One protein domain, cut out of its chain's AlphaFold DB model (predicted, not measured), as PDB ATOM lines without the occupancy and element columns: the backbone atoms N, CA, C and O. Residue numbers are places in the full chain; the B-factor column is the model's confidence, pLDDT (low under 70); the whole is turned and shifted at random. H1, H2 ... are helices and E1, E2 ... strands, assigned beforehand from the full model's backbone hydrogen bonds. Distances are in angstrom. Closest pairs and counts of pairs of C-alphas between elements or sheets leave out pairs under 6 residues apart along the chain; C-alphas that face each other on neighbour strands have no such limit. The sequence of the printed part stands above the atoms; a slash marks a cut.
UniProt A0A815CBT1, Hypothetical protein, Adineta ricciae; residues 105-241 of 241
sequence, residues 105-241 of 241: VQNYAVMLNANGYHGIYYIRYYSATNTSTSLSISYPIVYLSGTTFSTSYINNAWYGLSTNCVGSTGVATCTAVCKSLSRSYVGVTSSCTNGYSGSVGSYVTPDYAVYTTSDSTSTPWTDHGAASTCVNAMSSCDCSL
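AT A GLANCE: This is residues 105 to 241 of the 241 residues of the protein "Hypothetical protein" of Adineta ricciae (UniProt A0A815CBT1). One helix, H1, sits in the angle between two small sheets that partly wrap round it: E1, E2, E5, E6 and E8 on one side, E3, E4, E9 and E7 on the other. At the corner E4 runs on into E5 at 92 degrees, and long loops cover much of the rest. The printed part has 137 residues, with the order E1 E2 E3 E4 E5 E6 H1 E7 E8 E9; under half of the residues are in named elements, and the class is mixed, helices and strands. The first sheet runs E1 E2 E5 E6 E8 and is mixed; the second runs E3 E4 E9 E7 and is antiparallel. The whole is compact, with a radius of gyration of the C-alphas of 12.9 A and spans of 41 by 31 by 27 A.

HOW THE PARTS SIT: E1, residues 111 to 113, and E2, residues 120 to 124, form an antiparallel hairpin, with N 112 and O 123 2.8 A apart. E3, residues 127 to 130, and E4, residues 134 to 138, form another, with N 136 and O 129 at 2.8 A. E5, residues 141 to 144, is antiparallel to E2, with N 124 and O 141 at 2.9 A, and forms a hairpin with E6, residues 157 to 161, with N 159 and O 142 at 2.8 A. E8, residues 209 to 211, is parallel to E6, with N 210 and O 160 at 2.8 A; this sheet is strongly twisted. In the other sheet E9, residues 234 to 240, is antiparallel to E4, with N 135 and O 239 at 2.8 A, and to E7, residues 185 to 190, with N 238 and O 187 at 2.8 A. H1, residues 168 to 180, is on one face of this sheet, making two layers, a helix layer on a sheet: it lies over E9 and E7 at a height of 7.8 A, slantwise to the strands. Its closest C-alphas to E7 are Thr 175 and Tyr 185, 5.0 A. H1 is also on the first sheet, at a height of 8.9 A, over E8 and across the strands at 89 degrees on the local plane. In H1 every O i to N i+4 pair is within hydrogen-bond range.

IN THESE COORDINATES: E1 begins at C-alpha 111, (156.432, 137.908, 94.803). H1 is 18.1 A long, E9 17.5 A, E7 14.8 A, E4 and E6 12.7 A each, and E2 11.0 A. E9 ends at C-alpha 240, (173.972, 137.657, 101.038).

THE WHOLE: The C-alphas farthest apart are those of Ser 132 and Ser 152, 41.0 A. The printed part has no cut. The links E5 to E6, E7 to E8 and E8 to E9 are long. The mean pLDDT of the printed part is 90.0; residues 166, 191 and 193 are under 70.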
ATOM      1  N   VAL A 105     157.491 146.693 104.460       91.44
ATOM      2  CA  VAL A 105     156.392 145.756 104.718       91.44
ATOM      3  C   VAL A 105     155.574 145.595 103.442       91.44
ATOM      4  O   VAL A 105     155.087 146.579 102.893       91.44
ATOM      5  N   GLN A 106     155.422 144.355 102.988       91.38
ATOM      6  CA  GLN A 106     154.671 143.988 101.786       91.38
ATOM      7  C   GLN A 106     153.445 143.124 102.092       91.38
ATOM      8  O   GLN A 106     152.592 142.968 101.224       91.38
ATOM      9  N   ASN A 107     153.338 142.557 103.300       91.56
ATOM     10  CA  ASN A 107     152.221 141.704 103.718       91.56
ATOM     11  C   ASN A 107     151.877 140.623 102.671       91.56
ATOM     12  O   ASN A 107     150.716 140.432 102.315       91.56
ATOM     13  N   TYR A 108     152.913 139.963 102.138       92.25
ATOM     14  CA  TYR A 108     152.839 138.912 101.114       92.25
ATOM     15  C   TYR A 108     152.309 139.344  99.735       92.25
ATOM     16  O   TYR A 108     152.154 138.495  98.855       92.25
ATOM     17  N   ALA A 109     152.084 140.642  99.502       88.62
ATOM     18  CA  ALA A 109     151.609 141.158  98.217       88.62
ATOM     19  C   ALA A 109     152.669 141.081  97.104       88.62
ATOM     20  O   ALA A 109     152.330 141.027  95.921       88.62
ATOM     21  N   VAL A 110     153.953 141.063  97.475       89.75
ATOM     22  CA  VAL A 110     155.076 141.006  96.534       89.75
ATOM     23  C   VAL A 110     155.606 139.587  96.414       89.75
ATOM     24  O   VAL A 110     155.837 138.901  97.409       89.75
ATOM     25  N   MET A 111     155.840 139.183  95.169       92.44
ATOM     26  CA  MET A 111     156.432 137.908  94.803       92.44
ATOM     27  C   MET A 111     157.830 138.128  94.223       92.44
ATOM     28  O   MET A 111     158.009 138.922  93.301       92.44
ATOM     29  N   LEU A 112     158.808 137.398  94.748       93.56
ATOM     30  CA  LEU A 112     160.160 137.312  94.213       93.56
ATOM     31  C   LEU A 112     160.271 136.063  93.346       93.56
ATOM     32  O   LEU A 112     159.855 134.982  93.762       93.56
ATOM     33  N   ASN A 113     160.851 136.218  92.158       95.25
ATOM     34  CA  ASN A 113     161.186 135.090  91.297       95.25
ATOM     35  C   ASN A 113     162.430 134.383  91.846       95.25
ATOM     36  O   ASN A 113     163.443 135.033  92.108       95.25
ATOM     37  N   ALA A 114     162.349 133.065  91.988       95.50
ATOM     38  CA  ALA A 114     163.454 132.204  92.381       95.50
ATOM     39  C   ALA A 114     163.875 131.291  91.214       95.50
ATOM     40  O   ALA A 114     163.182 131.170  90.204       95.50
ATOM     41  N   ASN A 115     165.039 130.660  91.339       96.06
ATOM     42  CA  ASN A 115     165.662 129.850  90.292       96.06
ATOM     43  C   ASN A 115     165.232 128.365  90.300       96.06
ATOM     44  O   ASN A 115     165.791 127.572  89.545       96.06
ATOM     45  N   GLY A 116     164.278 127.971  91.152       96.00
ATOM     46  CA  GLY A 116     163.812 126.586  91.272       96.00
ATOM     47  C   GLY A 116     164.642 125.705  92.214       96.00
ATOM     48  O   GLY A 116     164.331 124.521  92.352       96.00
ATOM     49  N   TYR A 117     165.685 126.230  92.873       96.06
ATOM     50  CA  TYR A 117     166.489 125.453  93.821       96.06
ATOM     51  C   TYR A 117     165.605 124.822  94.901       96.06
ATOM     52  O   TYR A 117     164.778 125.493  95.519       96.06
ATOM     53  N   HIS A 118     165.779 123.515  95.119       95.12
ATOM     54  CA  HIS A 118     164.969 122.712  96.049       95.12
ATOM     55  C   HIS A 118     163.453 122.727  95.759       95.12
ATOM     56  O   HIS A 118     162.636 122.404  96.625       95.12
ATOM     57  N   GLY A 119     163.079 123.092  94.531       95.75
ATOM     58  CA  GLY A 119     161.703 123.275  94.085       95.75
ATOM     59  C   GLY A 119     161.087 124.625  94.443       95.75
ATOM     60  O   GLY A 119     159.886 124.788  94.265       95.75
ATOM     61  N   ILE A 120     161.863 125.594  94.939       97.44
ATOM     62  CA  ILE A 120     161.372 126.940  95.268       97.44
ATOM     63  C   ILE A 120     161.381 127.804  94.003       97.44
ATOM     64  O   ILE A 120     162.443 128.210  93.529       97.44
ATOM     65  N   TYR A 121     160.199 128.110  93.463       97.06
ATOM     66  CA  TYR A 121     160.055 128.945  92.256       97.06
ATOM     67  C   TYR A 121     159.682 130.391  92.561       97.06
ATOM     68  O   TYR A 121     160.059 131.298  91.819       97.06
ATOM     69  N   TYR A 122     158.977 130.616  93.668       97.06
ATOM     70  CA  TYR A 122     158.575 131.947  94.092       97.06
ATOM     71  C   TYR A 122     158.662 132.088  95.603       97.06
ATOM     72  O   TYR A 122     158.431 131.128  96.341       97.06
ATOM     73  N   ILE A 123     158.957 133.302  96.059       96.81
ATOM     74  CA  ILE A 123     158.980 133.656  97.478       96.81
ATOM     75  C   ILE A 123     158.076 134.865  97.690       96.81
ATOM     76  O   ILE A 123     158.189 135.863  96.981       96.81
ATOM     77  N   ARG A 124     157.196 134.792  98.683       95.62
ATOM     78  CA  ARG A 124     156.470 135.945  99.231       95.62
ATOM     79  C   ARG A 124     156.948 136.176 100.654       95.62
ATOM     80  O   ARG A 124     157.453 135.265 101.307       95.62
ATOM     81  N   TYR A 125     156.796 137.396 101.137       94.19
ATOM     82  CA  TYR A 125     157.309 137.784 102.443       94.19
ATOM     83  C   TYR A 125     156.433 138.845 103.094       94.19
ATOM     84  O   TYR A 125     155.779 139.639 102.412       94.19
ATOM     85  N   TYR A 126     156.437 138.874 104.423       93.94
ATOM     86  CA  TYR A 126     155.723 139.907 105.161       93.94
ATOM     87  C   TYR A 126     156.457 141.245 105.080       93.94
ATOM     88  O   TYR A 126     155.864 142.267 104.743       93.94
ATOM     89  N   SER A 127     157.759 141.234 105.349       93.44
ATOM     90  CA  SER A 127     158.632 142.400 105.231       93.44
ATOM     91  C   SER A 127     160.033 141.989 104.815       93.44
ATOM     92  O   SER A 127     160.413 140.833 104.975       93.44
ATOM     93  N   ALA A 128     160.796 142.929 104.277       93.88
ATOM     94  CA  ALA A 128     162.200 142.716 103.980       93.88
ATOM     95  C   ALA A 128     163.029 143.941 104.362       93.88
ATOM     96  O   ALA A 128     162.555 145.078 104.299       93.88
ATOM     97  N   THR A 129     164.275 143.700 104.749       93.31
ATOM     98  CA  THR A 129     165.252 144.748 105.044       93.31
ATOM     99  C   THR A 129     166.529 144.439 104.287       93.31
ATOM    100  O   THR A 129     167.049 143.332 104.387       93.31
ATOM    101  N   ASN A 130     167.052 145.425 103.562       90.62
ATOM    102  CA  ASN A 130     168.377 145.341 102.964       90.62
ATOM    103  C   ASN A 130     169.369 146.132 103.803       90.62
ATOM    104  O   ASN A 130     169.122 147.288 104.152       90.62
ATOM    105  N   THR A 131     170.505 145.514 104.079       85.88
ATOM    106  CA  THR A 131     171.713 146.196 104.537       85.88
ATOM    107  C   THR A 131     172.676 146.351 103.357       85.88
ATOM    108  O   THR A 131     172.301 146.133 102.206       85.88
ATOM    109  N   SER A 132     173.924 146.747 103.606       85.69
ATOM    110  CA  SER A 132     174.962 146.754 102.569       85.69
ATOM    111  C   SER A 132     175.472 145.355 102.206       85.69
ATOM    112  O   SER A 132     176.094 145.201 101.159       85.69
ATOM    113  N   THR A 133     175.241 144.347 103.053       89.19
ATOM    114  CA  THR A 133     175.835 143.005 102.909       89.19
ATOM    115  C   THR A 133     174.814 141.872 102.933       89.19
ATOM    116  O   THR A 133     175.139 140.756 102.522       89.19
ATOM    117  N   SER A 134     173.589 142.133 103.392       92.00
ATOM    118  CA  SER A 134     172.552 141.117 103.545       92.00
ATOM    119  C   SER A 134     171.147 141.617 103.222       92.00
ATOM    120  O   SER A 134     170.797 142.771 103.479       92.00
ATOM    121  N   LEU A 135     170.337 140.699 102.705       93.75
ATOM    122  CA  LEU A 135     168.895 140.793 102.558       93.75
ATOM    123  C   LEU A 135     168.245 139.931 103.639       93.75
ATOM    124  O   LEU A 135     168.375 138.710 103.608       93.75
ATOM    125  N   SER A 136     167.524 140.560 104.560       95.00
ATOM    126  CA  SER A 136     166.714 139.882 105.570       95.00
ATOM    127  C   SER A 136     165.266 139.805 105.104       95.00
ATOM    128  O   SER A 136     164.631 140.841 104.892       95.00
ATOM    129  N   ILE A 137     164.740 138.594 104.942       94.50
ATOM    130  CA  ILE A 137     163.357 138.335 104.530       94.50
ATOM    131  C   ILE A 137     162.580 137.850 105.749       94.50
ATOM    132  O   ILE A 137     162.851 136.768 106.267       94.50
ATOM    133  N   SER A 138     161.612 138.638 106.214       94.00
ATOM    134  CA  SER A 138     160.802 138.311 107.387       94.00
ATOM    135  C   SER A 138     159.559 137.514 107.011       94.00
ATOM    136  O   SER A 138     158.834 137.887 106.081       94.00
ATOM    137  N   TYR A 139     159.293 136.458 107.780       93.69
ATOM    138  CA  TYR A 139     158.183 135.530 107.564       93.69
ATOM    139  C   TYR A 139     158.063 135.090 106.096       93.69
ATOM    140  O   TYR A 139     157.041 135.341 105.462       93.69
ATOM    141  N   PRO A 140     159.102 134.474 105.505       94.81
ATOM    142  CA  PRO A 140     159.018 134.000 104.132       94.81
ATOM    143  C   PRO A 140     157.991 132.868 103.999       94.81
ATOM    144  O   PRO A 140     157.910 131.981 104.855       94.81
ATOM    145  N   ILE A 141     157.249 132.885 102.895       96.19
ATOM    146  CA  ILE A 141     156.479 131.748 102.384       96.19
ATOM    147  C   ILE A 141     156.970 131.427 100.972       96.19
ATOM    148  O   ILE A 141     157.405 132.318 100.233       96.19
ATOM    149  N   VAL A 142     156.904 130.160 100.587       97.31
ATOM    150  CA  VAL A 142     157.492 129.667  99.337       97.31
ATOM    151  C   VAL A 142     156.460 128.961  98.484       97.31
ATOM    152  O   VAL A 142     155.582 128.272  98.997       97.31
ATOM    153  N   TYR A 143     156.587 129.111  97.173       97.50
ATOM    154  CA  TYR A 143     155.874 128.282  96.219       97.50
ATOM    155  C   TYR A 143     156.748 127.094  95.830       97.50
ATOM    156  O   TYR A 143     157.821 127.283  95.242       97.50
ATOM    157  N   LEU A 144     156.286 125.889  96.158       96.06
ATOM    158  CA  LEU A 144     157.004 124.647  95.897       96.06
ATOM    159  C   LEU A 144     156.442 123.943  94.663       96.06
ATOM    160  O   LEU A 144     155.248 123.652  94.598       96.06
ATOM    161  N   SER A 145     157.317 123.647  93.703       95.38
ATOM    162  CA  SER A 145     157.008 122.906  92.478       95.38
ATOM    163  C   SER A 145     158.116 121.904  92.150       95.38
ATOM    164  O   SER A 145     159.297 122.173  92.368       95.38
ATOM    165  N   GLY A 146     157.750 120.730  91.628       90.69
ATOM    166  CA  GLY A 146     158.704 119.714  91.170       90.69
ATOM    167  C   GLY A 146     159.583 119.120  92.275       90.69
ATOM    168  O   GLY A 146     160.642 118.576  91.977       90.69
ATOM    169  N   THR A 147     159.164 119.229  93.539       88.31
ATOM    170  CA  THR A 147     159.930 118.757  94.701       88.31
ATOM    171  C   THR A 147     159.353 117.485  95.318       88.31
ATOM    172  O   THR A 147     158.236 117.071  94.991       88.31
ATOM    173  N   THR A 148     160.123 116.861  96.207       87.94
ATOM    174  CA  THR A 148     159.697 115.709  97.002       87.94
ATOM    175  C   THR A 148     159.223 116.157  98.378       87.94
ATOM    176  O   THR A 148     159.763 117.082  98.985       87.94
ATOM    177  N   PHE A 149     158.212 115.462  98.883       90.12
ATOM    178  CA  PHE A 149     157.705 115.646 100.232       90.12
ATOM    179  C   PHE A 149     157.776 114.324 100.996       90.12
ATOM    180  O   PHE A 149     157.660 113.255 100.396       90.12
ATOM    181  N   SER A 150     157.993 114.384 102.311       86.88
ATOM    182  CA  SER A 150     158.132 113.184 103.148       86.88
ATOM    183  C   SER A 150     156.802 112.463 103.377       86.88
ATOM    184  O   SER A 150     156.792 111.259 103.628       86.88
ATOM    185  N   THR A 151     155.677 113.168 103.233       82.19
ATOM    186  CA  THR A 151     154.324 112.598 103.217       82.19
ATOM    187  C   THR A 151     153.506 113.192 102.055       82.19
ATOM    188  O   THR A 151     154.044 113.892 101.194       82.19
ATOM    189  N   SER A 152     152.212 112.862 101.963       70.75
ATOM    190  CA  SER A 152     151.350 113.271 100.844       70.75
ATOM    191  C   SER A 152     150.981 114.758 100.909       70.75
ATOM    192  O   SER A 152     149.974 115.122 101.509       70.75
ATOM    193  N   TYR A 153     151.777 115.603 100.252       79.69
ATOM    194  CA  TYR A 153     151.513 117.035 100.071       79.69
ATOM    195  C   TYR A 153     151.232 117.406  98.617       79.69
ATOM    196  O   TYR A 153     151.513 116.661  97.676       79.69
ATOM    197  N   ILE A 154     150.661 118.598  98.450       85.75
ATOM    198  CA  ILE A 154     150.236 119.145  97.168       85.75
ATOM    199  C   ILE A 154     151.412 119.859  96.499       85.75
ATOM    200  O   ILE A 154     151.772 120.977  96.841       85.75
ATOM    201  N   ASN A 155     151.999 119.230  95.489       88.50
ATOM    202  CA  ASN A 155     152.957 119.926  94.636       88.50
ATOM    203  C   ASN A 155     152.281 121.124  93.935       88.50
ATOM    204  O   ASN A 155     151.085 121.061  93.645       88.50
ATOM    205  N   ASN A 156     153.043 122.168  93.597       93.94
ATOM    206  CA  ASN A 156     152.556 123.401  92.958       93.94
ATOM    207  C   ASN A 156     151.679 124.275  93.875       93.94
ATOM    208  O   ASN A 156     150.639 124.786  93.449       93.94
ATOM    209  N   ALA A 157     152.110 124.469  95.123       95.12
ATOM    210  CA  ALA A 157     151.365 125.211  96.139       95.12
ATOM    211  C   ALA A 157     152.248 126.146  96.981       95.12
ATOM    212  O   ALA A 157     153.476 126.032  96.991       95.12
ATOM    213  N   TRP A 158     151.599 127.082  97.681       95.69
ATOM    214  CA  TRP A 158     152.240 128.003  98.621       95.69
ATOM    215  C   TRP A 158     152.277 127.422 100.031       95.69
ATOM    216  O   TRP A 158     151.249 126.981 100.540       95.69
ATOM    217  N   TYR A 159     153.440 127.517 100.670       95.25
ATOM    218  CA  TYR A 159     153.711 126.969 101.991       95.25
ATOM    219  C   TYR A 159     154.363 127.989 102.914       95.25
ATOM    220  O   TYR A 159     155.269 128.726 102.512       95.25
ATOM    221  N   GLY A 160     153.956 127.967 104.181       94.50
ATOM    222  CA  GLY A 160     154.747 128.539 105.259       94.50
ATOM    223  C   GLY A 160     156.048 127.759 105.453       94.50
ATOM    224  O   GLY A 160     156.166 126.595 105.083       94.50
ATOM    225  N   LEU A 161     157.025 128.396 106.069       94.31
ATOM    226  CA  LEU A 161     158.298 127.826 106.473       94.31
ATOM    227  C   LEU A 161     158.382 127.712 107.996       94.31
ATOM    228  O   LEU A 161     158.168 128.662 108.749       94.31
ATOM    229  N   SER A 162     158.753 126.531 108.461       92.19
ATOM    230  CA  SER A 162     159.116 126.298 109.849       92.19
ATOM    231  C   SER A 162     160.627 126.202 109.987       92.19
ATOM    232  O   SER A 162     161.335 125.689 109.124       92.19
ATOM    233  N   THR A 163     161.126 126.677 111.119       87.06
ATOM    234  CA  THR A 163     162.514 126.453 111.544       87.06
ATOM    235  C   THR A 163     162.653 125.254 112.474       87.06
ATOM    236  O   THR A 163     163.780 124.874 112.790       87.06
ATOM    237  N   ASN A 164     161.527 124.685 112.928       83.88
ATOM    238  CA  ASN A 164     161.458 123.668 113.973       83.88
ATOM    239  C   ASN A 164     162.295 124.040 115.219       83.88
ATOM    240  O   ASN A 164     163.106 123.243 115.678       83.88
ATOM    241  N   CYS A 165     162.122 125.265 115.740       73.25
ATOM    242  CA  CYS A 165     162.823 125.773 116.929       73.25
ATOM    243  C   CYS A 165     164.358 125.883 116.771       73.25
ATOM    244  O   CYS A 165     165.097 125.446 117.643       73.25
ATOM    245  N   VAL A 166     164.836 126.471 115.661       65.31
ATOM    246  CA  VAL A 166     166.255 126.801 115.361       65.31
ATOM    247  C   VAL A 166     167.274 125.704 115.709       65.31
ATOM    248  O   VAL A 166     167.832 125.618 116.798       65.31
ATOM    249  N   GLY A 167     167.601 124.920 114.685       77.56
ATOM    250  CA  GLY A 167     168.726 123.991 114.641       77.56
ATOM    251  C   GLY A 167     169.196 123.816 113.196       77.56
ATOM    252  O   GLY A 167     168.980 124.696 112.358       77.56
ATOM    253  N   SER A 168     169.771 122.660 112.866       87.19
ATOM    254  CA  SER A 168     170.169 122.324 111.487       87.19
ATOM    255  C   SER A 168     169.025 122.483 110.474       87.19
ATOM    256  O   SER A 168     169.260 122.913 109.352       87.19
ATOM    257  N   THR A 169     167.781 122.234 110.889       91.12
ATOM    258  CA  THR A 169     166.569 122.394 110.072       91.12
ATOM    259  C   THR A 169     166.301 123.838 109.637       91.12
ATOM    260  O   THR A 169     166.036 124.097 108.463       91.12
ATOM    261  N   GLY A 170     166.376 124.799 110.564       91.75
ATOM    262  CA  GLY A 170     166.175 126.216 110.242       91.75
ATOM    263  C   GLY A 170     167.254 126.735 109.295       91.75
ATOM    264  O   GLY A 170     166.942 127.424 108.323       91.75
ATOM    265  N   VAL A 171     168.506 126.325 109.529       93.94
ATOM    266  CA  VAL A 171     169.650 126.648 108.663       93.94
ATOM    267  C   VAL A 171     169.463 126.049 107.273       93.94
ATOM    268  O   VAL A 171     169.588 126.769 106.288       93.94
ATOM    269  N   ALA A 172     169.119 124.764 107.171       95.56
ATOM    270  CA  ALA A 172     168.887 124.090 105.896       95.56
ATOM    271  C   ALA A 172     167.750 124.744 105.099       95.56
ATOM    272  O   ALA A 172     167.908 125.043 103.915       95.56
ATOM    273  N   THR A 173     166.634 125.035 105.769       95.81
ATOM    274  CA  THR A 173     165.463 125.664 105.149       95.81
ATOM    275  C   THR A 173     165.787 127.071 104.645       95.81
ATOM    276  O   THR A 173     165.505 127.389 103.492       95.81
ATOM    277  N   CYS A 174     166.449 127.903 105.456       96.50
ATOM    278  CA  CYS A 174     166.853 129.242 105.022       96.50
ATOM    279  C   CYS A 174     167.948 129.194 103.941       96.50
ATOM    280  O   CYS A 174     167.919 129.965 102.985       96.50
ATOM    281  N   THR A 175     168.869 128.230 104.010       97.06
ATOM    282  CA  THR A 175     169.878 128.018 102.962       97.06
ATOM    283  C   THR A 175     169.231 127.687 101.620       97.06
ATOM    284  O   THR A 175     169.642 128.244 100.603       97.06
ATOM    285  N   ALA A 176     168.197 126.841 101.602       96.88
ATOM    286  CA  ALA A 176     167.439 126.549 100.387       96.88
ATOM    287  C   ALA A 176     166.771 127.811  99.816       96.88
ATOM    288  O   ALA A 176     166.891 128.072  98.618       96.88
ATOM    289  N   VAL A 177     166.158 128.639 100.671       97.06
ATOM    290  CA  VAL A 177     165.584 129.939 100.275       97.06
ATOM    291  C   VAL A 177     166.649 130.848  99.660       97.06
ATOM    292  O   VAL A 177     166.466 131.321  98.538       97.06
ATOM    293  N   CYS A 178     167.791 131.049 100.323       97.25
ATOM    294  CA  CYS A 178     168.851 131.914  99.804       97.25
ATOM    295  C   CYS A 178     169.420 131.403  98.480       97.25
ATOM    296  O   CYS A 178     169.536 132.174  97.526       97.25
ATOM    297  N   LYS A 179     169.690 130.098  98.371       97.00
ATOM    298  CA  LYS A 179     170.163 129.491  97.121       97.00
ATOM    299  C   LYS A 179     169.141 129.614  95.993       97.00
ATOM    300  O   LYS A 179     169.539 129.811  94.845       97.00
ATOM    301  N   SER A 180     167.845 129.576  96.308       96.94
ATOM    302  CA  SER A 180     166.782 129.809  95.324       96.94
ATOM    303  C   SER A 180     166.775 131.244  94.780       96.94
ATOM    304  O   SER A 180     166.410 131.473  93.631       96.94
ATOM    305  N   LEU A 181     167.277 132.203  95.558       95.44
ATOM    306  CA  LEU A 181     167.510 133.588  95.139       95.44
ATOM    307  C   LEU A 181     168.911 133.809  94.544       95.44
ATOM    308  O   LEU A 181     169.319 134.952  94.338       95.44
ATOM    309  N   SER A 182     169.669 132.737  94.287       95.94
ATOM    310  CA  SER A 182     171.073 132.794  93.855       95.94
ATOM    311  C   SER A 182     171.977 133.552  94.841       95.94
ATOM    312  O   SER A 182     172.927 134.227  94.442       95.94
ATOM    313  N   ARG A 183     171.673 133.455  96.140       95.06
ATOM    314  CA  ARG A 183     172.414 134.063  97.253       95.06
ATOM    315  C   ARG A 183     172.974 133.001  98.198       95.06
ATOM    316  O   ARG A 183     172.522 131.857  98.215       95.06
ATOM    317  N   SER A 184     173.926 133.403  99.029       96.19
ATOM    318  CA  SER A 184     174.455 132.566 100.109       96.19
ATOM    319  C   SER A 184     173.676 132.791 101.401       96.19
ATOM    320  O   SER A 184     173.193 133.891 101.656       96.19
ATOM    321  N   TYR A 185     173.572 131.753 102.229       95.50
ATOM    322  CA  TYR A 185     173.040 131.860 103.587       95.50
ATOM    323  C   TYR A 185     173.943 132.736 104.465       95.50
ATOM    324  O   TYR A 185     175.166 132.593 104.426       95.50
ATOM    325  N   VAL A 186     173.336 133.605 105.271       95.50
ATOM    326  CA  VAL A 186     174.023 134.418 106.287       95.50
ATOM    327  C   VAL A 186     173.521 134.067 107.683       95.50
ATOM    328  O   VAL A 186     174.320 133.867 108.596       95.50
ATOM    329  N   GLY A 187     172.203 133.977 107.853       91.50
ATOM    330  CA  GLY A 187     171.580 133.823 109.160       91.50
ATOM    331  C   GLY A 187     170.118 133.412 109.062       91.50
ATOM    332  O   GLY A 187     169.474 133.563 108.028       91.50
ATOM    333  N   VAL A 188     169.591 132.866 110.150       88.44
ATOM    334  CA  VAL A 188     168.164 132.599 110.319       88.44
ATOM    335  C   VAL A 188     167.783 133.026 111.723       88.44
ATOM    336  O   VAL A 188     168.461 132.668 112.688       88.44
ATOM    337  N   THR A 189     166.691 133.773 111.841       82.50
ATOM    338  CA  THR A 189     166.051 134.003 113.134       82.50
ATOM    339  C   THR A 189     164.773 133.184 113.181       82.50
ATOM    340  O   THR A 189     164.044 133.038 112.197       82.50
ATOM    341  N   SER A 190     164.505 132.627 114.353       75.81
ATOM    342  CA  SER A 190     163.225 132.026 114.684       75.81
ATOM    343  C   SER A 190     162.747 132.647 115.972       75.81
ATOM    344  O   SER A 190     163.545 132.928 116.866       75.81
ATOM    345  N   SER A 191     161.447 132.855 116.074       65.12
ATOM    346  CA  SER A 191     160.851 133.285 117.324       65.12
ATOM    347  C   SER A 191     160.499 132.104 118.237       65.12
ATOM    348  O   SER A 191     160.120 132.354 119.374       65.12
ATOM    349  N   CYS A 192     160.635 130.838 117.797       70.56
ATOM    350  CA  CYS A 192     160.128 129.652 118.523       70.56
ATOM    351  C   CYS A 192     158.711 129.882 119.092       70.56
ATOM    352  O   CYS A 192     158.357 129.388 120.163       70.56
ATOM    353  N   THR A 193     157.942 130.734 118.414       69.75
ATOM    354  CA  THR A 193     156.628 131.199 118.834       69.75
ATOM    355  C   THR A 193     155.602 130.781 117.808       69.75
ATOM    356  O   THR A 193     155.893 130.633 116.619       69.75
ATOM    357  N   ASN A 194     154.363 130.710 118.276       76.56
ATOM    358  CA  ASN A 194     153.230 130.366 117.446       76.56
ATOM    359  C   ASN A 194     152.956 131.428 116.384       76.56
ATOM    360  O   ASN A 194     152.733 132.596 116.696       76.56
ATOM    361  N   GLY A 195     152.865 130.951 115.150       72.69
ATOM    362  CA  GLY A 195     152.227 131.628 114.043       72.69
ATOM    363  C   GLY A 195     153.151 132.526 113.235       72.69
ATOM    364  O   GLY A 195     154.144 133.089 113.697       72.69
ATOM    365  N   TYR A 196     152.763 132.666 111.979       83.88
ATOM    366  CA  TYR A 196     153.224 133.731 111.109       83.88
ATOM    367  C   TYR A 196     152.595 135.067 111.510       83.88
ATOM    368  O   TYR A 196     151.462 135.118 111.989       83.88
ATOM    369  N   SER A 197     153.306 136.165 111.254       76.06
ATOM    370  CA  SER A 197     152.705 137.496 111.353       76.06
ATOM    371  C   SER A 197     151.767 137.778 110.175       76.06
ATOM    372  O   SER A 197     152.015 137.356 109.040       76.06
ATOM    373  N   GLY A 198     150.713 138.549 110.445       73.25
ATOM    374  CA  GLY A 198     149.732 138.963 109.440       73.25
ATOM    375  C   GLY A 198     148.788 137.840 108.994       73.25
ATOM    376  O   GLY A 198     148.709 136.775 109.600       73.25
ATOM    377  N   SER A 199     148.048 138.082 107.911       76.69
ATOM    378  CA  SER A 199     147.038 137.155 107.378       76.69
ATOM    379  C   SER A 199     147.651 136.065 106.491       76.69
ATOM    380  O   SER A 199     147.202 135.876 105.361       76.69
ATOM    381  N   VAL A 200     148.685 135.350 106.968       82.94
ATOM    382  CA  VAL A 200     149.413 134.363 106.142       82.94
ATOM    383  C   VAL A 200     148.477 133.344 105.498       82.94
ATOM    384  O   VAL A 200     148.685 132.995 104.343       82.94
ATOM    385  N   GLY A 201     147.419 132.929 106.209       80.44
ATOM    386  CA  GLY A 201     146.484 131.885 105.780       80.44
ATOM    387  C   GLY A 201     145.803 132.169 104.439       80.44
ATOM    388  O   GLY A 201     145.439 131.240 103.734       80.44
ATOM    389  N   SER A 202     145.685 133.439 104.037       86.00
ATOM    390  CA  SER A 202     145.146 133.827 102.724       86.00
ATOM    391  C   SER A 202     146.152 133.664 101.575       86.00
ATOM    392  O   SER A 202     145.779 133.766 100.410       86.00
ATOM    393  N   TYR A 203     147.428 133.441 101.893       87.75
ATOM    394  CA  TYR A 203     148.533 133.340 100.940       87.75
ATOM    395  C   TYR A 203     149.166 131.948 100.888       87.75
ATOM    396  O   TYR A 203     149.976 131.702  99.996       87.75
ATOM    397  N   VAL A 204     148.794 131.054 101.807       85.56
ATOM    398  CA  VAL A 204     149.179 129.638 101.820       85.56
ATOM    399  C   VAL A 204     147.945 128.798 101.524       85.56
ATOM    400  O   VAL A 204     146.923 128.874 102.200       85.56
ATOM    401  N   THR A 205     147.990 128.039 100.439       86.50
ATOM    402  CA  THR A 205     146.878 127.178 100.041       86.50
ATOM    403  C   THR A 205     147.475 125.918  99.441       86.50
ATOM    404  O   THR A 205     148.013 125.988  98.332       86.50
ATOM    405  N   PRO A 206     147.408 124.782 100.154       83.56
ATOM    406  CA  PRO A 206     146.777 124.575 101.474       83.56
ATOM    407  C   PRO A 206     147.481 125.310 102.640       83.56
ATOM    408  O   PRO A 206     148.648 125.675 102.526       83.56
ATOM    409  N   ASP A 207     146.776 125.518 103.762       89.69
ATOM    410  CA  ASP A 207     147.324 126.129 104.990       89.69
ATOM    411  C   ASP A 207     148.308 125.178 105.688       89.69
ATOM    412  O   ASP A 207     147.982 124.559 106.696       89.69
ATOM    413  N   TYR A 208     149.509 125.036 105.122       91.56
ATOM    414  CA  TYR A 208     150.585 124.202 105.655       91.56
ATOM    415  C   TYR A 208     151.891 124.977 105.795       91.56
ATOM    416  O   TYR A 208     152.243 125.806 104.952       91.56
ATOM    417  N   ALA A 209     152.636 124.656 106.850       92.44
ATOM    418  CA  ALA A 209     154.029 125.029 107.025       92.44
ATOM    419  C   ALA A 209     154.928 123.809 106.828       92.44
ATOM    420  O   ALA A 209     154.593 122.708 107.253       92.44
ATOM    421  N   VAL A 210     156.090 124.010 106.214       94.31
ATOM    422  CA  VAL A 210     157.048 122.943 105.916       94.31
ATOM    423  C   VAL A 210     158.467 123.331 106.309       94.31
ATOM    424  O   VAL A 210     158.786 124.504 106.494       94.31
ATOM    425  N   TYR A 211     159.342 122.341 106.421       94.44
ATOM    426  CA  TYR A 211     160.780 122.528 106.596       94.44
ATOM    427  C   TYR A 211     161.569 121.471 105.823       94.44
ATOM    428  O   TYR A 211     161.025 120.441 105.430       94.44
ATOM    429  N   THR A 212     162.871 121.683 105.659       94.38
ATOM    430  CA  THR A 212     163.812 120.642 105.218       94.38
ATOM    431  C   THR A 212     164.939 120.481 106.236       94.38
ATOM    432  O   THR A 212     165.345 121.438 106.893       94.38
ATOM    433  N   THR A 213     165.448 119.261 106.394       93.88
ATOM    434  CA  THR A 213     166.552 118.939 107.318       93.88
ATOM    435  C   THR A 213     167.935 119.103 106.689       93.88
ATOM    436  O   THR A 213     168.942 119.060 107.392       93.88
ATOM    437  N   SER A 214     167.999 119.293 105.371       92.62
ATOM    438  CA  SER A 214     169.227 119.505 104.603       92.62
ATOM    439  C   SER A 214     168.938 120.414 103.409       92.62
ATOM    440  O   SER A 214     167.821 120.446 102.900       92.62
ATOM    441  N   ASP A 215     169.944 121.160 102.966       84.38
ATOM    442  CA  ASP A 215     169.881 122.005 101.775       84.38
ATOM    443  C   ASP A 215     170.087 121.218 100.465       84.38
ATOM    444  O   ASP A 215     170.091 121.819  99.395       84.38
ATOM    445  N   SER A 216     170.270 119.893 100.524       90.19
ATOM    446  CA  SER A 216     170.319 119.027  99.344       90.19
ATOM    447  C   SER A 216     168.951 118.945  98.671       90.19
ATOM    448  O   SER A 216     167.947 118.670  99.325       90.19
ATOM    449  N   THR A 217     168.922 119.068  97.343       88.69
ATOM    450  CA  THR A 217     167.691 118.990  96.538       88.69
ATOM    451  C   THR A 217     167.027 117.612  96.555       88.69
ATOM    452  O   THR A 217     165.865 117.493  96.178       88.69
ATOM    453  N   SER A 218     167.743 116.573  96.989       89.19
ATOM    454  CA  SER A 218     167.194 115.229  97.196       89.19
ATOM    455  C   SER A 218     166.454 115.069  98.527       89.19
ATOM    456  O   SER A 218     165.688 114.116  98.683       89.19
ATOM    457  N   THR A 219     166.684 115.966  99.489       92.50
ATOM    458  CA  THR A 219     166.048 115.908 100.807       92.50
ATOM    459  C   THR A 219     164.601 116.377 100.693       92.50
ATOM    460  O   THR A 219     164.365 117.456 100.150       92.50
ATOM    461  N   PRO A 220     163.618 115.616 101.195       94.06
ATOM    462  CA  PRO A 220     162.222 116.002 101.073       94.06
ATOM    463  C   PRO A 220     161.856 117.170 101.993       94.06
ATOM    464  O   PRO A 220     162.362 117.296 103.112       94.06
ATOM    465  N   TRP A 221     160.875 117.955 101.555       94.81
ATOM    466  CA  TRP A 221     160.146 118.869 102.427       94.81
ATOM    467  C   TRP A 221     159.251 118.080 103.386       94.81
ATOM    468  O   TRP A 221     158.597 117.108 103.004       94.81
ATOM    469  N   THR A 222     159.237 118.483 104.649       93.19
ATOM    470  CA  THR A 222     158.520 117.812 105.734       93.19
ATOM    471  C   THR A 222     157.517 118.746 106.376       93.19
ATOM    472  O   THR A 222     157.776 119.937 106.520       93.19
ATOM    473  N   ASP A 223     156.383 118.180 106.772       90.56
ATOM    474  CA  ASP A 223     155.306 118.894 107.440       90.56
ATOM    475  C   ASP A 223     155.703 119.512 108.771       90.56
ATOM    476  O   ASP A 223     156.445 118.923 109.563       90.56
ATOM    477  N   HIS A 224     155.090 120.647 109.063       89.25
ATOM    478  CA  HIS A 224     155.089 121.265 110.373       89.25
ATOM    479  C   HIS A 224     153.702 121.756 110.811       89.25
ATOM    480  O   HIS A 224     153.597 122.649 111.656       89.25
ATOM    481  N   GLY A 225     152.637 121.174 110.261       88.62
ATOM    482  CA  GLY A 225     151.260 121.509 110.594       88.62
ATOM    483  C   GLY A 225     150.767 122.754 109.861       88.62
ATOM    484  O   GLY A 225     151.280 123.125 108.806       88.62
ATOM    485  N   ALA A 226     149.737 123.396 110.410       89.19
ATOM    486  CA  ALA A 226     149.114 124.547 109.767       89.19
ATOM    487  C   ALA A 226     150.003 125.793 109.838       89.19
ATOM    488  O   ALA A 226     150.570 126.097 110.890       89.19
ATOM    489  N   ALA A 227     150.107 126.547 108.744       88.06
ATOM    490  CA  ALA A 227     150.902 127.773 108.714       88.06
ATOM    491  C   ALA A 227     150.283 128.880 109.585       88.06
ATOM    492  O   ALA A 227     151.020 129.599 110.267       88.06
ATOM    493  N   SER A 228     148.952 128.954 109.654       84.94
ATOM    494  CA  SER A 228     148.213 129.852 110.556       84.94
ATOM    495  C   SER A 228     148.550 129.659 112.044       84.94
ATOM    496  O   SER A 228     148.553 130.627 112.803       84.94
ATOM    497  N   THR A 229     148.894 128.437 112.461       87.19
ATOM    498  CA  THR A 229     149.230 128.090 113.854       87.19
ATOM    499  C   THR A 229     150.630 127.492 113.998       87.19
ATOM    500  O   THR A 229     150.891 126.750 114.944       87.19
ATOM    501  N   CYS A 230     151.535 127.767 113.056       87.44
ATOM    502  CA  CYS A 230     152.849 127.130 113.002       87.44
ATOM    503  C   CYS A 230     153.677 127.495 114.240       87.44
ATOM    504  O   CYS A 230     154.145 128.624 114.355       87.44
ATOM    505  N   VAL A 231     153.889 126.535 115.147       83.44
ATOM    506  CA  VAL A 231     154.528 126.737 116.467       83.44
ATOM    507  C   VAL A 231     155.963 127.274 116.363       83.44
ATOM    508  O   VAL A 231     156.473 127.848 117.316       83.44
ATOM    509  N   ASN A 232     156.594 127.151 115.188       89.06
ATOM    510  CA  ASN A 232     157.985 127.533 114.940       89.06
ATOM    511  C   ASN A 232     158.190 128.228 113.593       89.06
ATOM    512  O   ASN A 232     159.122 127.894 112.847       89.06
ATOM    513  N   ALA A 233     157.302 129.164 113.266       91.06
ATOM    514  CA  ALA A 233     157.393 129.928 112.029       91.06
ATOM    515  C   ALA A 233     158.790 130.552 111.856       91.06
ATOM    516  O   ALA A 233     159.395 131.054 112.808       91.06
ATOM    517  N   MET A 234     159.318 130.508 110.633       92.62
ATOM    518  CA  MET A 234     160.563 131.191 110.297       92.62
ATOM    519  C   MET A 234     160.338 132.701 110.370       92.62
ATOM    520  O   MET A 234     159.634 133.255 109.531       92.62
ATOM    521  N   SER A 235     160.918 133.372 111.369       92.38
ATOM    522  CA  SER A 235     160.704 134.810 111.558       92.38
ATOM    523  C   SER A 235     161.575 135.641 110.622       92.38
ATOM    524  O   SER A 235     161.082 136.627 110.076       92.38
ATOM    525  N   SER A 236     162.819 135.224 110.364       93.31
ATOM    526  CA  SER A 236     163.648 135.796 109.301       93.31
ATOM    527  C   SER A 236     164.575 134.775 108.647       93.31
ATOM    528  O   SER A 236     165.038 133.831 109.287       93.31
ATOM    529  N   CYS A 237     164.876 135.005 107.371       94.94
ATOM    530  CA  CYS A 237     165.951 134.345 106.643       94.94
ATOM    531  C   CYS A 237     166.854 135.404 106.008       94.94
ATOM    532  O   CYS A 237     166.376 136.242 105.239       94.94
ATOM    533  N   ASP A 238     168.140 135.371 106.349       95.94
ATOM    534  CA  ASP A 238     169.130 136.354 105.930       95.94
ATOM    535  C   ASP A 238     170.039 135.758 104.853       95.94
ATOM    536  O   ASP A 238     170.726 134.753 105.067       95.94
ATOM    537  N   CYS A 239     170.063 136.414 103.698       96.25
ATOM    538  CA  CYS A 239     170.825 136.018 102.522       96.25
ATOM    539  C   CYS A 239     171.862 137.083 102.157       96.25
ATOM    540  O   CYS A 239     171.655 138.264 102.422       96.25
ATOM    541  N   SER A 240     172.967 136.701 101.520       95.50
ATOM    542  CA  SER A 240     173.972 137.657 101.038       95.50
ATOM    543  C   SER A 240     173.426 138.522  99.893       95.50
ATOM    544  O   SER A 240     172.584 138.060  99.118       95.50
ATOM    545  N   LEU A 241     173.926 139.753  99.758       87.88
ATOM    546  CA  LEU A 241     173.644 140.633  98.612       87.88
ATOM    547  C   LEU A 241     174.653 140.533  97.472       87.88
ATOM    548  O   LEU A 241     175.731 139.939  97.667       87.88
TER     549      LEU A 241